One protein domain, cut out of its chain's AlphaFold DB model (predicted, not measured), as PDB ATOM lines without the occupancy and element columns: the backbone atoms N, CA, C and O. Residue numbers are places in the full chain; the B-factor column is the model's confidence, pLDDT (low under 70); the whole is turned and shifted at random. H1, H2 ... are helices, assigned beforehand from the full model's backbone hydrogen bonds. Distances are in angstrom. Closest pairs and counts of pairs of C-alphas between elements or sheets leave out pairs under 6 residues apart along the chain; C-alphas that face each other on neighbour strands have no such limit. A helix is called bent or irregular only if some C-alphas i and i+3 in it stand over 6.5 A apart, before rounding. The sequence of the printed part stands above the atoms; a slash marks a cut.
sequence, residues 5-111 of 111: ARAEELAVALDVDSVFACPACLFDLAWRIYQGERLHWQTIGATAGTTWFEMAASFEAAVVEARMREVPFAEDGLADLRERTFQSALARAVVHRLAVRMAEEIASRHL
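This is residues 5 to 111 of the 111 residues of an uncharacterized protein of Actinobacteria bacterium (UniProt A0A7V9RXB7). The longest helix, H3, bends as an L: arm H3a crosses long H5, arm H3b makes a hairpin with H4. H2 crosses H5 too; H1 packs on it. 107 residues are printed, with helices H1 to H5 in order: all helix, compact, radius of gyration of the C-alphas 13.3 A, spans 40 by 24 by 24 A.

By hydrogen bonds H3 is one helix, residues 41 to 68, but bent, C-alphas 54 and 57 being 7.6 A apart, with arms H3a, 41 to 54, and H3b, 57 to 68. H1, 5 to 13, begins at C-alpha (38.540, -22.064, 40.879); H2 is 23 to 34, H4 74 to 87; H5, 89 to 109, 30.9 A long, ends at (31.988, 3.603, 24.422).

The hub, H5, touches H2 about perpendicular at 75 degrees, closest C-alphas Ala 30 and Ala 99, 4.5 A. In H1, H3b and H5 every O i to N i+4 pair is within hydrogen-bond range.

The printed part has no cut; residues 110 to 111 have pLDDT under 70.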
ATOM      1  N   ALA A   5      38.633 -23.129  39.883       93.44
ATOM      2  CA  ALA A   5      38.540 -22.064  40.879       93.44
ATOM      3  C   ALA A   5      39.916 -21.441  41.138       93.44
ATOM      4  O   ALA A   5      40.060 -20.222  41.113       93.44
ATOM      5  N   ARG A   6      40.949 -22.279  41.281       95.19
ATOM      6  CA  ARG A   6      42.337 -21.824  41.444       95.19
ATOM      7  C   ARG A   6      42.873 -21.129  40.195       95.19
ATOM      8  O   ARG A   6      43.646 -20.186  40.304       95.19
ATOM      9  N   ALA A   7      42.462 -21.574  39.007       94.00
ATOM     10  CA  ALA A   7      42.815 -20.912  37.755       94.00
ATOM     11  C   ALA A   7      42.201 -19.513  37.643       94.00
ATOM     12  O   ALA A   7      42.878 -18.588  37.205       94.00
ATOM     13  N   GLU A   8      40.940 -19.357  38.047       94.00
ATOM     14  CA  GLU A   8      40.274 -18.054  38.101       94.00
ATOM     15  C   GLU A   8      40.938 -17.136  39.137       94.00
ATOM     16  O   GLU A   8      41.200 -15.978  38.829       94.00
ATOM     17  N   GLU A   9      41.289 -17.656  40.317       94.94
ATOM     18  CA  GLU A   9      42.012 -16.905  41.351       94.94
ATOM     19  C   GLU A   9      43.390 -16.433  40.866       94.94
ATOM     20  O   GLU A   9      43.706 -15.245  40.954       94.94
ATOM     21  N   LEU A  10      44.185 -17.330  40.271       95.12
ATOM     22  CA  LEU A  10      45.482 -16.969  39.704       95.12
ATOM     23  C   LEU A  10      45.325 -15.942  38.575       95.12
ATOM     24  O   LEU A  10      46.031 -14.941  38.570       95.12
ATOM     25  N   ALA A  11      44.370 -16.125  37.658       94.31
ATOM     26  CA  ALA A  11      44.128 -15.182  36.563       94.31
ATOM     27  C   ALA A  11      43.745 -13.768  37.040       94.31
ATOM     28  O   ALA A  11      43.997 -12.802  36.324       94.31
ATOM     29  N   VAL A  12      43.146 -13.629  38.229       93.19
ATOM     30  CA  VAL A  12      42.867 -12.323  38.853       93.19
ATOM     31  C   VAL A  12      44.144 -11.655  39.362       93.19
ATOM     32  O   VAL A  12      44.250 -10.433  39.289       93.19
ATOM     33  N   ALA A  13      45.093 -12.444  39.867       92.81
ATOM     34  CA  ALA A  13      46.372 -11.965  40.386       92.81
ATOM     35  C   ALA A  13      47.420 -11.694  39.290       92.81
ATOM     36  O   ALA A  13      48.404 -10.998  39.546       92.81
ATOM     37  N   LEU A  14      47.231 -12.239  38.083       92.06
ATOM     38  CA  LEU A  14      48.088 -11.956  36.935       92.06
ATOM     39  C   LEU A  14      47.875 -10.530  36.417       92.06
ATOM     40  O   LEU A  14      46.745 -10.052  36.296       92.06
ATOM     41  N   ASP A  15      48.975  -9.894  36.012       85.31
ATOM     42  CA  ASP A  15      48.938  -8.680  35.202       85.31
ATOM     43  C   ASP A  15      48.527  -9.030  33.764       85.31
ATOM     44  O   ASP A  15      49.354  -9.191  32.866       85.31
ATOM     45  N   VAL A  16      47.224  -9.211  33.554       81.75
ATOM     46  CA  VAL A  16      46.672  -9.559  32.237       81.75
ATOM     47  C   VAL A  16      46.796  -8.431  31.213       81.75
ATOM     48  O   VAL A  16      46.644  -8.700  30.026       81.75
ATOM     49  N   ASP A  17      47.124  -7.205  31.631       81.00
ATOM     50  CA  ASP A  17      47.347  -6.087  30.708       81.00
ATOM     51  C   ASP A  17      48.662  -6.253  29.935       81.00
ATOM     52  O   ASP A  17      48.811  -5.730  28.830       81.00
ATOM     53  N   SER A  18      49.592  -7.038  30.488       84.56
ATOM     54  CA  SER A  18      50.824  -7.455  29.818       84.56
ATOM     55  C   SER A  18      50.619  -8.598  28.809       84.56
ATOM     56  O   SER A  18      51.507  -8.871  27.996       84.56
ATOM     57  N   VAL A  19      49.454  -9.261  28.827       89.31
ATOM     58  CA  VAL A  19      49.140 -10.395  27.948       89.31
ATOM     59  C   VAL A  19      48.497  -9.891  26.662       89.31
ATOM     60  O   VAL A  19      47.360  -9.423  26.642       89.31
ATOM     61  N   PHE A  20      49.223 -10.023  25.555       87.38
ATOM     62  CA  PHE A  20      48.735  -9.596  24.250       87.38
ATOM     63  C   PHE A  20      47.874 -10.680  23.595       87.38
ATOM     64  O   PHE A  20      48.341 -11.792  23.364       87.38
ATOM     65  N   ALA A  21      46.641 -10.334  23.232       89.94
ATOM     66  CA  ALA A  21      45.782 -11.125  22.356       89.94
ATOM     67  C   ALA A  21      45.143 -10.201  21.314       89.94
ATOM     68  O   ALA A  21      44.801  -9.055  21.623       89.94
ATOM     69  N   CYS A  22      44.970 -10.679  20.081       90.62
ATOM     70  CA  CYS A  22      44.319  -9.902  19.038       90.62
ATOM     71  C   CYS A  22      42.873  -9.576  19.447       90.62
ATOM     72  O   CYS A  22      42.092 -10.491  19.734       90.62
ATOM     73  N   PRO A  23      42.460  -8.293  19.412       90.38
ATOM     74  CA  PRO A  23      41.093  -7.904  19.746       90.38
ATOM     75  C   PRO A  23      40.037  -8.631  18.905       90.38
ATOM     76  O   PRO A  23      38.995  -9.018  19.425       90.38
ATOM     77  N   ALA A  24      40.309  -8.880  17.619       91.19
ATOM     78  CA  ALA A  24      39.376  -9.587  16.742       91.19
ATOM     79  C   ALA A  24      39.148 -11.042  17.183       91.19
ATOM     80  O   ALA A  24      38.039 -11.552  17.062       91.19
ATOM     81  N   CYS A  25      40.167 -11.695  17.745       92.69
ATOM     82  CA  CYS A  25      40.056 -13.064  18.239       92.69
ATOM     83  C   CYS A  25      39.251 -13.156  19.546       92.69
ATOM     84  O   CYS A  25      38.672 -14.203  19.833       92.69
ATOM     85  N   LEU A  26      39.184 -12.069  20.320       94.50
ATOM     86  CA  LEU A  26      38.378 -11.969  21.541       94.50
ATOM     87  C   LEU A  26      36.962 -11.436  21.289       94.50
ATOM     88  O   LEU A  26      36.077 -11.668  22.114       94.50
ATOM     89  N   PHE A  27      36.744 -10.741  20.169       94.75
ATOM     90  CA  PHE A  27      35.531  -9.968  19.909       94.75
ATOM     91  C   PHE A  27      34.249 -10.793  20.015       94.75
ATOM     92  O   PHE A  27      33.329 -10.377  20.712       94.75
ATOM     93  N   ASP A  28      34.189 -11.976  19.401       94.38
ATOM     94  CA  ASP A  28      32.991 -12.825  19.461       94.38
ATOM     95  C   ASP A  28      32.637 -13.215  20.901       94.38
ATOM     96  O   ASP A  28      31.468 -13.241  21.286       94.38
ATOM     97  N   LEU A  29      33.650 -13.500  21.724       95.81
ATOM     98  CA  LEU A  29      33.453 -13.849  23.127       95.81
ATOM     99  C   LEU A  29      33.012 -12.618  23.933       95.81
ATOM    100  O   LEU A  29      32.047 -12.697  24.692       95.81
ATOM    101  N   ALA A  30      33.681 -11.483  23.725       96.38
ATOM    102  CA  ALA A  30      33.386 -10.211  24.376       96.38
ATOM    103  C   ALA A  30      31.982  -9.697  24.035       96.38
ATOM    104  O   ALA A  30      31.246  -9.267  24.919       96.38
ATOM    105  N   TRP A  31      31.566  -9.800  22.773       96.38
ATOM    106  CA  TRP A  31      30.243  -9.385  22.319       96.38
ATOM    107  C   TRP A  31      29.134 -10.185  23.002       96.38
ATOM    108  O   TRP A  31      28.153  -9.616  23.471       96.38
ATOM    109  N   ARG A  32      29.306 -11.503  23.132       96.06
ATOM    110  CA  ARG A  32      28.341 -12.363  23.833       96.06
ATOM    111  C   ARG A  32      28.256 -12.032  25.324       96.06
ATOM    112  O   ARG A  32      27.156 -11.990  25.869       96.06
ATOM    113  N   ILE A  33      29.391 -11.742  25.966       96.81
ATOM    114  CA  ILE A  33      29.429 -11.261  27.361       96.81
ATOM    115  C   ILE A  33      28.687  -9.929  27.484       96.81
ATOM    116  O   ILE A  33      27.848  -9.780  28.368       96.81
ATOM    117  N   TYR A  34      28.951  -8.988  26.575       96.56
ATOM    118  CA  TYR A  34      28.285  -7.688  26.525       96.56
ATOM    119  C   TYR A  34      26.757  -7.818  26.390       96.56
ATOM    120  O   TYR A  34      26.015  -7.099  27.053       96.56
ATOM    121  N   GLN A  35      26.273  -8.790  25.609       96.56
ATOM    122  CA  GLN A  35      24.842  -9.110  25.472       96.56
ATOM    123  C   GLN A  35      24.240  -9.843  26.691       96.56
ATOM    124  O   GLN A  35      23.057 -10.186  26.689       96.56
ATOM    125  N   GLY A  36      25.030 -10.107  27.739       95.56
ATOM    126  CA  GLY A  36      24.586 -10.787  28.957       95.56
ATOM    127  C   GLY A  36      24.492 -12.311  28.838       95.56
ATOM    128  O   GLY A  36      23.848 -12.953  29.671       95.56
ATOM    129  N   GLU A  37      25.111 -12.922  27.823       96.06
ATOM    130  CA  GLU A  37      25.099 -14.377  27.680       96.06
ATOM    131  C   GLU A  37      25.952 -15.070  28.750       96.06
ATOM    132  O   GLU A  37      27.103 -14.713  29.013       96.06
ATOM    133  N   ARG A  38      25.422 -16.160  29.319       91.75
ATOM    134  CA  ARG A  38      26.199 -17.048  30.188       91.75
ATOM    135  C   ARG A  38      27.001 -18.035  29.342       91.75
ATOM    136  O   ARG A  38      26.448 -18.970  28.767       91.75
ATOM    137  N   LEU A  39      28.316 -17.855  29.310       92.00
ATOM    138  CA  LEU A  39      29.212 -18.672  28.496       92.00
ATOM    139  C   LEU A  39      29.553 -20.019  29.144       92.00
ATOM    140  O   LEU A  39      29.795 -20.123  30.349       92.00
ATOM    141  N   HIS A  40      29.629 -21.064  28.317       92.19
ATOM    142  CA  HIS A  40      30.127 -22.369  28.738       92.19
ATOM    143  C   HIS A  40      31.662 -22.406  28.690       92.19
ATOM    144  O   HIS A  40      32.290 -21.829  27.802       92.19
ATOM    145  N   TRP A  41      32.284 -23.161  29.599       88.44
ATOM    146  CA  TRP A  41      33.748 -23.267  29.691       88.44
ATOM    147  C   TRP A  41      34.410 -23.810  28.414       88.44
ATOM    148  O   TRP A  41      35.553 -23.484  28.104       88.44
ATOM    149  N   GLN A  42      33.682 -24.624  27.645       89.62
ATOM    150  CA  GLN A  42      34.146 -25.122  26.345       89.62
ATOM    151  C   GLN A  42      34.185 -24.024  25.274       89.62
ATOM    152  O   GLN A  42      35.096 -24.028  24.454       89.62
ATOM    153  N   THR A  43      33.243 -23.074  25.299       91.62
ATOM    154  CA  THR A  43      33.236 -21.922  24.382       91.62
ATOM    155  C   THR A  43      34.482 -21.071  24.593       91.62
ATOM    156  O   THR A  43      35.174 -20.750  23.637       91.62
ATOM    157  N   ILE A  44      34.818 -20.804  25.857       93.62
ATOM    158  CA  ILE A  44      36.044 -20.092  26.234       93.62
ATOM    159  C   ILE A  44      37.284 -20.874  25.771       93.62
ATOM    160  O   ILE A  44      38.232 -20.292  25.253       93.62
ATOM    161  N   GLY A  45      37.270 -22.205  25.909       92.44
ATOM    162  CA  GLY A  45      38.353 -23.073  25.441       92.44
ATOM    163  C   GLY A  45      38.604 -23.021  23.932       92.44
ATOM    164  O   GLY A  45      39.758 -23.099  23.520       92.44
ATOM    165  N   ALA A  46      37.559 -22.859  23.116       91.69
ATOM    166  CA  ALA A  46      37.713 -22.698  21.672       91.69
ATOM    167  C   ALA A  46      38.434 -21.385  21.330       91.69
ATOM    168  O   ALA A  46      39.395 -21.405  20.563       91.69
ATOM    169  N   THR A  47      38.037 -20.274  21.963       93.94
ATOM    170  CA  THR A  47      38.720 -18.977  21.826       93.94
ATOM    171  C   THR A  47      40.162 -19.044  22.323       93.94
ATOM    172  O   THR A  47      41.059 -18.543  21.659       93.94
ATOM    173  N   ALA A  48      40.416 -19.731  23.440       92.69
ATOM    174  CA  ALA A  48      41.777 -19.910  23.937       92.69
ATOM    175  C   ALA A  48      42.679 -20.637  22.933       92.69
ATOM    176  O   ALA A  48      43.853 -20.304  22.823       92.69
ATOM    177  N   GLY A  49      42.140 -21.598  22.177       91.75
ATOM    178  CA  GLY A  49      42.879 -22.276  21.113       91.75
ATOM    179  C   GLY A  49      43.260 -21.353  19.953       91.75
ATOM    180  O   GLY A  49      44.362 -21.479  19.425       91.75
ATOM    181  N   THR A  50      42.387 -20.418  19.566       90.75
ATOM    182  CA  THR A  50      42.660 -19.489  18.459       90.75
ATOM    183  C   THR A  50      43.592 -18.350  18.868       90.75
ATOM    184  O   THR A  50      44.482 -18.006  18.096       90.75
ATOM    185  N   THR A  51      43.453 -17.808  20.083       92.00
ATOM    186  CA  THR A  51      44.308 -16.716  20.590       92.00
ATOM    187  C   THR A  51      45.682 -17.193  21.056       92.00
ATOM    188  O   THR A  51      46.594 -16.382  21.215       92.00
ATOM    189  N   TRP A  52      45.861 -18.500  21.291       93.38
ATOM    190  CA  TRP A  52      47.068 -19.054  21.912       93.38
ATOM    191  C   TRP A  52      48.365 -18.621  21.234       93.38
ATOM    192  O   TRP A  52      49.300 -18.207  21.910       93.38
ATOM    193  N   PHE A  53      48.422 -18.699  19.903       90.00
ATOM    194  CA  PHE A  53      49.639 -18.396  19.147       90.00
ATOM    195  C   PHE A  53      50.116 -16.950  19.327       90.00
ATOM    196  O   PHE A  53      51.308 -16.683  19.208       90.00
ATOM    197  N   GLU A  54      49.202 -16.035  19.637       90.50
ATOM    198  CA  GLU A  54      49.490 -14.616  19.845       90.50
ATOM    199  C   GLU A  54      49.925 -14.351  21.288       90.50
ATOM    200  O   GLU A  54      50.858 -13.586  21.534       90.50
ATOM    201  N   MET A  55      49.270 -15.019  22.241       93.00
ATOM    202  CA  MET A  55      49.454 -14.747  23.663       93.00
ATOM    203  C   MET A  55      50.502 -15.627  24.344       93.00
ATOM    204  O   MET A  55      50.978 -15.246  25.405       93.00
ATOM    205  N   ALA A  56      50.888 -16.777  23.778       93.06
ATOM    206  CA  ALA A  56      51.676 -17.799  24.480       93.06
ATOM    207  C   ALA A  56      52.935 -17.246  25.169       93.06
ATOM    208  O   ALA A  56      53.155 -17.512  26.348       93.06
ATOM    209  N   ALA A  57      53.728 -16.438  24.458       91.62
ATOM    210  CA  ALA A  57      54.977 -15.894  24.989       91.62
ATOM    211  C   ALA A  57      54.750 -14.859  26.105       91.62
ATOM    212  O   ALA A  57      55.382 -14.939  27.157       91.62
ATOM    213  N   SER A  58      53.840 -13.899  25.892       93.25
ATOM    214  CA  SER A  58      53.527 -12.874  26.902       93.25
ATOM    215  C   SER A  58      52.839 -13.480  28.124       93.25
ATOM    216  O   SER A  58      53.105 -13.090  29.257       93.25
ATOM    217  N   PHE A  59      52.023 -14.507  27.911       94.56
ATOM    218  CA  PHE A  59      51.343 -15.221  28.971       94.56
ATOM    219  C   PHE A  59      52.294 -16.076  29.816       94.56
ATOM    220  O   PHE A  59      52.228 -16.006  31.041       94.56
ATOM    221  N   GLU A  60      53.218 -16.832  29.209       94.44
ATOM    222  CA  GLU A  60      54.240 -17.548  29.986       94.44
ATOM    223  C   GLU A  60      55.094 -16.566  30.802       94.44
ATOM    224  O   GLU A  60      55.337 -16.817  31.983       94.44
ATOM    225  N   ALA A  61      55.475 -15.423  30.221       94.31
ATOM    226  CA  ALA A  61      56.208 -14.381  30.937       94.31
ATOM    227  C   ALA A  61      55.429 -13.854  32.156       94.31
ATOM    228  O   ALA A  61      55.990 -13.800  33.251       94.31
ATOM    229  N   ALA A  62      54.134 -13.557  32.002       94.81
ATOM    230  CA  ALA A  62      53.276 -13.106  33.099       94.81
ATOM    231  C   ALA A  62      53.168 -14.150  34.228       94.81
ATOM    232  O   ALA A  62      53.206 -13.808  35.411       94.81
ATOM    233  N   VAL A  63      53.078 -15.441  33.886       95.44
ATOM    234  CA  VAL A  63      53.016 -16.524  34.883       95.44
ATOM    235  C   VAL A  63      54.367 -16.726  35.579       95.44
ATOM    236  O   VAL A  63      54.408 -16.932  36.794       95.44
ATOM    237  N   VAL A  64      55.484 -16.629  34.850       95.81
ATOM    238  CA  VAL A  64      56.836 -16.671  35.435       95.81
ATOM    239  C   VAL A  64      57.050 -15.504  36.395       95.81
ATOM    240  O   VAL A  64      57.574 -15.706  37.489       95.81
ATOM    241  N   GLU A  65      56.612 -14.303  36.031       95.19
ATOM    242  CA  GLU A  65      56.689 -13.138  36.906       95.19
ATOM    243  C   GLU A  65      55.839 -13.315  38.172       95.19
ATOM    244  O   GLU A  65      56.319 -13.064  39.279       95.19
ATOM    245  N   ALA A  66      54.611 -13.822  38.041       95.31
ATOM    246  CA  ALA A  66      53.761 -14.137  39.187       95.31
ATOM    247  C   ALA A  66      54.409 -15.173  40.118       95.31
ATOM    248  O   ALA A  66      54.392 -15.013  41.338       95.31
ATOM    249  N   ARG A  67      55.063 -16.191  39.550       96.38
ATOM    250  CA  ARG A  67      55.851 -17.173  40.306       96.38
ATOM    251  C   ARG A  67      57.017 -16.518  41.047       96.38
ATOM    252  O   ARG A  67      57.228 -16.823  42.215       96.38
ATOM    253  N   MET A  68      57.761 -15.615  40.405       96.19
ATOM    254  CA  MET A  68      58.867 -14.883  41.046       96.19
ATOM    255  C   MET A  68      58.401 -13.997  42.207       96.19
ATOM    256  O   MET A  68      59.168 -13.751  43.133       96.19
ATOM    257  N   ARG A  69      57.151 -13.531  42.156       96.19
ATOM    258  CA  ARG A  69      56.493 -12.751  43.212       96.19
ATOM    259  C   ARG A  69      55.771 -13.619  44.251       96.19
ATOM    260  O   ARG A  69      55.034 -13.076  45.067       96.19
ATOM    261  N   GLU A  70      55.947 -14.941  44.202       96.06
ATOM    262  CA  GLU A  70      55.322 -15.910  45.115       96.06
ATOM    263  C   GLU A  70      53.781 -15.839  45.137       96.06
ATOM    264  O   GLU A  70      53.140 -16.107  46.154       96.06
ATOM    265  N   VAL A  71      53.163 -15.495  44.000       96.31
ATOM    266  CA  VAL A  71      51.699 -15.485  43.871       96.31
ATOM    267  C   VAL A  71      51.154 -16.904  44.096       96.31
ATOM    268  O   VAL A  71      51.681 -17.861  43.510       96.31
ATOM    269  N   PRO A  72      50.087 -17.074  44.905       95.12
ATOM    270  CA  PRO A  72      49.461 -18.373  45.118       95.12
ATOM    271  C   PRO A  72      49.159 -19.104  43.806       95.12
ATOM    272  O   PRO A  72      48.666 -18.519  42.847       95.12
ATOM    273  N   PHE A  73      49.460 -20.405  43.775       95.50
ATOM    274  CA  PHE A  73      49.240 -21.306  42.635       95.50
ATOM    275  C   PHE A  73      50.048 -21.011  41.361       95.50
ATOM    276  O   PHE A  73      49.875 -21.725  40.376       95.50
ATOM    277  N   ALA A  74      50.953 -20.026  41.345       96.12
ATOM    278  CA  ALA A  74      51.709 -19.686  40.137       96.12
ATOM    279  C   ALA A  74      52.613 -20.831  39.636       96.12
ATOM    280  O   ALA A  74      52.715 -21.044  38.429       96.12
ATOM    281  N   GLU A  75      53.220 -21.610  40.540       96.00
ATOM    282  CA  GLU A  75      53.995 -22.811  40.179       96.00
ATOM    283  C   GLU A  75      53.104 -23.868  39.502       96.00
ATOM    284  O   GLU A  75      53.418 -24.345  38.410       96.00
ATOM    285  N   ASP A  76      51.950 -24.175  40.109       95.25
ATOM    286  CA  ASP A  76      50.965 -25.111  39.554       95.25
ATOM    287  C   ASP A  76      50.429 -24.626  38.201       95.25
ATOM    288  O   ASP A  76      50.222 -25.424  37.286       95.25
ATOM    289  N   GLY A  77      50.213 -23.316  38.067       94.31
ATOM    290  CA  GLY A  77      49.784 -22.669  36.834       94.31
ATOM    291  C   GLY A  77      50.822 -22.783  35.724       94.31
ATOM    292  O   GLY A  77      50.464 -23.124  34.598       94.31
ATOM    293  N   LEU A  78      52.104 -22.575  36.036       94.88
ATOM    294  CA  LEU A  78      53.196 -22.726  35.074       94.88
ATOM    295  C   LEU A  78      53.348 -24.181  34.611       94.88
ATOM    296  O   LEU A  78      53.556 -24.434  33.424       94.88
ATOM    297  N   ALA A  79      53.214 -25.140  35.530       94.38
ATOM    298  CA  ALA A  79      53.221 -26.561  35.196       94.38
ATOM    299  C   ALA A  79      52.032 -26.939  34.291       94.38
ATOM    300  O   ALA A  79      52.234 -27.543  33.236       94.38
ATOM    301  N   ASP A  80      50.809 -26.517  34.643       92.50
ATOM    302  CA  ASP A  80      49.599 -26.772  33.842       92.50
ATOM    303  C   ASP A  80      49.715 -26.158  32.437       92.50
ATOM    304  O   ASP A  80      49.335 -26.783  31.445       92.50
ATOM    305  N   LEU A  81      50.303 -24.961  32.335       92.94
ATOM    306  CA  LEU A  81      50.542 -24.272  31.068       92.94
ATOM    307  C   LEU A  81      51.515 -25.038  30.164       92.94
ATOM    308  O   LEU A  81      51.257 -25.177  28.970       92.94
ATOM    309  N   ARG A  82      52.608 -25.573  30.717       93.12
ATOM    310  CA  ARG A  82      53.604 -26.348  29.957       93.12
ATOM    311  C   ARG A  82      53.064 -27.686  29.475       93.12
ATOM    312  O   ARG A  82      53.370 -28.104  28.364       93.12
ATOM    313  N   GLU A  83      52.258 -28.350  30.297       94.50
ATOM    314  CA  GLU A  83      51.676 -29.650  29.958       94.50
ATOM    315  C   GLU A  83      50.529 -29.535  28.951       94.50
ATOM    316  O   GLU A  83      50.360 -30.407  28.097       94.50
ATOM    317  N   ARG A  84      49.700 -28.490  29.070       93.12
ATOM    318  CA  ARG A  84      48.400 -28.422  28.383       93.12
ATOM    319  C   ARG A  84      48.252 -27.246  27.441       93.12
ATOM    320  O   ARG A  84      47.320 -27.241  26.637       93.12
ATOM    321  N   THR A  85      49.154 -26.271  27.480       93.94
ATOM    322  CA  THR A  85      49.126 -25.079  26.622       93.94
ATOM    323  C   THR A  85      47.767 -24.363  26.720       93.94
ATOM    324  O   THR A  85      47.275 -24.109  27.825       93.94
ATOM    325  N   PHE A  86      47.091 -24.117  25.596       93.19
ATOM    326  CA  PHE A  86      45.751 -23.524  25.526       93.19
ATOM    327  C   PHE A  86      44.647 -24.369  26.181       93.19
ATOM    328  O   PHE A  86      43.561 -23.868  26.475       93.19
ATOM    329  N   GLN A  87      44.890 -25.663  26.410       94.06
ATOM    330  CA  GLN A  87      43.935 -26.539  27.087       94.06
ATOM    331  C   GLN A  87      43.981 -26.400  28.614       94.06
ATOM    332  O   GLN A  87      43.107 -26.960  29.282       94.06
ATOM    333  N   SER A  88      44.963 -25.669  29.157       94.69
ATOM    334  CA  SER A  88      45.082 -25.397  30.593       94.69
ATOM    335  C   SER A  88      43.849 -24.670  31.135       94.69
ATOM    336  O   SER A  88      43.178 -23.903  30.432       94.69
ATOM    337  N   ALA A  89      43.538 -24.902  32.411       94.75
ATOM    338  CA  ALA A  89      42.458 -24.169  33.070       94.75
ATOM    339  C   ALA A  89      42.797 -22.671  33.162       94.75
ATOM    340  O   ALA A  89      41.914 -21.826  33.001       94.75
ATOM    341  N   LEU A  90      44.085 -22.356  33.340       95.56
ATOM    342  CA  LEU A  90      44.589 -20.991  33.429       95.56
ATOM    343  C   LEU A  90      44.444 -20.222  32.110       95.56
ATOM    344  O   LEU A  90      43.966 -19.092  32.133       95.56
ATOM    345  N   ALA A  91      44.767 -20.830  30.960       94.88
ATOM    346  CA  ALA A  91      44.587 -20.178  29.658       94.88
ATOM    347  C   ALA A  91      43.138 -19.747  29.431       94.88
ATOM    348  O   ALA A  91      42.870 -18.621  29.019       94.88
ATOM    349  N   ARG A  92      42.187 -20.621  29.766       95.50
ATOM    350  CA  ARG A  92      40.758 -20.312  29.652       95.50
ATOM    351  C   ARG A  92      40.341 -19.194  30.602       95.50
ATOM    352  O   ARG A  92      39.599 -18.308  30.191       95.50
ATOM    353  N   ALA A  93      40.824 -19.207  31.845       95.31
ATOM    354  CA  ALA A  93      40.526 -18.157  32.815       95.31
ATOM    355  C   ALA A  93      41.041 -16.782  32.350       95.31
ATOM    356  O   ALA A  93      40.302 -15.800  32.407       95.31
ATOM    357  N   VAL A  94      42.267 -16.722  31.820       95.38
ATOM    358  CA  VAL A  94      42.853 -15.482  31.287       95.38
ATOM    359  C   VAL A  94      42.102 -14.995  30.049       95.38
ATOM    360  O   VAL A  94      41.724 -13.830  29.996       95.38
ATOM    361  N   VAL A  95      41.801 -15.874  29.092       95.69
ATOM    362  CA  VAL A  95      41.022 -15.515  27.891       95.69
ATOM    363  C   VAL A  95      39.636 -14.996  28.257       95.69
ATOM    364  O   VAL A  95      39.182 -13.997  27.701       95.69
ATOM    365  N   HIS A  96      38.976 -15.624  29.231       95.50
ATOM    366  CA  HIS A  96      37.705 -15.133  29.749       95.50
ATOM    367  C   HIS A  96      37.845 -13.720  30.330       95.50
ATOM    368  O   HIS A  96      37.049 -12.850  29.992       95.50
ATOM    369  N   ARG A  97      38.879 -13.462  31.140       95.06
ATOM    370  CA  ARG A  97      39.133 -12.140  31.730       95.06
ATOM    371  C   ARG A  97      39.422 -11.069  30.672       95.06
ATOM    372  O   ARG A  97      38.865  -9.977  30.762       95.06
ATOM    373  N   LEU A  98      40.221 -11.386  29.653       95.06
ATOM    374  CA  LEU A  98      40.489 -10.483  28.527       95.06
ATOM    375  C   LEU A  98      39.202 -10.143  27.754       95.06
ATOM    376  O   LEU A  98      38.966  -8.983  27.421       95.06
ATOM    377  N   ALA A  99      38.337 -11.132  27.518       95.38
ATOM    378  CA  ALA A  99      37.055 -10.914  26.853       95.38
ATOM    379  C   ALA A  99      36.062 -10.105  27.708       95.38
ATOM    380  O   ALA A  99      35.361  -9.254  27.165       95.38
ATOM    381  N   VAL A 100      36.020 -10.323  29.031       95.12
ATOM    382  CA  VAL A 100      35.219  -9.504  29.961       95.12
ATOM    383  C   VAL A 100      35.661  -8.045  29.902       95.12
ATOM    384  O   VAL A 100      34.825  -7.170  29.702       95.12
ATOM    385  N   ARG A 101      36.970  -7.782  29.980       94.00
ATOM    386  CA  ARG A 101      37.509  -6.422  29.875       94.00
ATOM    387  C   ARG A 101      37.114  -5.760  28.551       94.00
ATOM    388  O   ARG A 101      36.669  -4.619  28.533       94.00
ATOM    389  N   MET A 102      37.230  -6.477  27.435       94.88
ATOM    390  CA  MET A 102      36.806  -5.955  26.134       94.88
ATOM    391  C   MET A 102      35.295  -5.654  26.093       94.88
ATOM    392  O   MET A 102      34.887  -4.654  25.508       94.88
ATOM    393  N   ALA A 103      34.461  -6.479  26.732       95.69
ATOM    394  CA  ALA A 103      33.023  -6.230  26.850       95.69
ATOM    395  C   ALA A 103      32.714  -4.957  27.661       95.69
ATOM    396  O   ALA A 103      31.834  -4.181  27.283       95.69
ATOM    397  N   GLU A 104      33.464  -4.707  28.737       94.94
ATOM    398  CA  GLU A 104      33.381  -3.470  29.525       94.94
ATOM    399  C   GLU A 104      33.806  -2.246  28.697       94.94
ATOM    400  O   GLU A 104      33.137  -1.211  28.728       94.94
ATOM    401  N   GLU A 105      34.867  -2.367  27.890       94.06
ATOM    402  CA  GLU A 105      35.300  -1.312  26.966       94.06
ATOM    403  C   GLU A 105      34.219  -0.998  25.916       94.06
ATOM    404  O   GLU A 105      33.954   0.178  25.654       94.06
ATOM    405  N   ILE A 106      33.546  -2.016  25.360       94.12
ATOM    406  CA  ILE A 106      32.391  -1.842  24.460       94.12
ATOM    407  C   ILE A 106      31.288  -1.050  25.175       94.12
ATOM    408  O   ILE A 106      30.846  -0.023  24.660       94.12
ATOM    409  N   ALA A 107      30.892  -1.466  26.381       92.19
ATOM    410  CA  ALA A 107      29.850  -0.787  27.150       92.19
ATOM    411  C   ALA A 107      30.197   0.685  27.443       92.19
ATOM    412  O   ALA A 107      29.343   1.557  27.308       92.19
ATOM    413  N   SER A 108      31.461   0.976  27.770       91.88
ATOM    414  CA  SER A 108      31.924   2.336  28.085       91.88
ATOM    415  C   SER A 108      31.906   3.307  26.897       91.88
ATOM    416  O   SER A 108      31.844   4.514  27.103       91.88
ATOM    417  N   ARG A 109      31.971   2.797  25.659       83.94
ATOM    418  CA  ARG A 109      31.988   3.603  24.422       83.94
ATOM    419  C   ARG A 109      30.604   3.812  23.807       83.94
ATOM    420  O   ARG A 109      30.480   4.569  22.847       83.94
ATOM    421  N   HIS A 110      29.597   3.106  24.315       62.06
ATOM    422  CA  HIS A 110      28.203   3.190  23.873       62.06
ATOM    423  C   HIS A 110      27.293   3.924  24.878       62.06
ATOM    424  O   HIS A 110      26.078   3.969  24.670       62.06
ATOM    425  N   LEU A 111      27.882   4.510  25.927       49.62
ATOM    426  CA  LEU A 111      27.287   5.520  26.810       49.62
ATOM    427  C   LEU A 111      27.752   6.918  26.387       49.62
ATOM    428  O   LEU A 111      26.936   7.857  26.519       49.62
TER     429      LEU A 111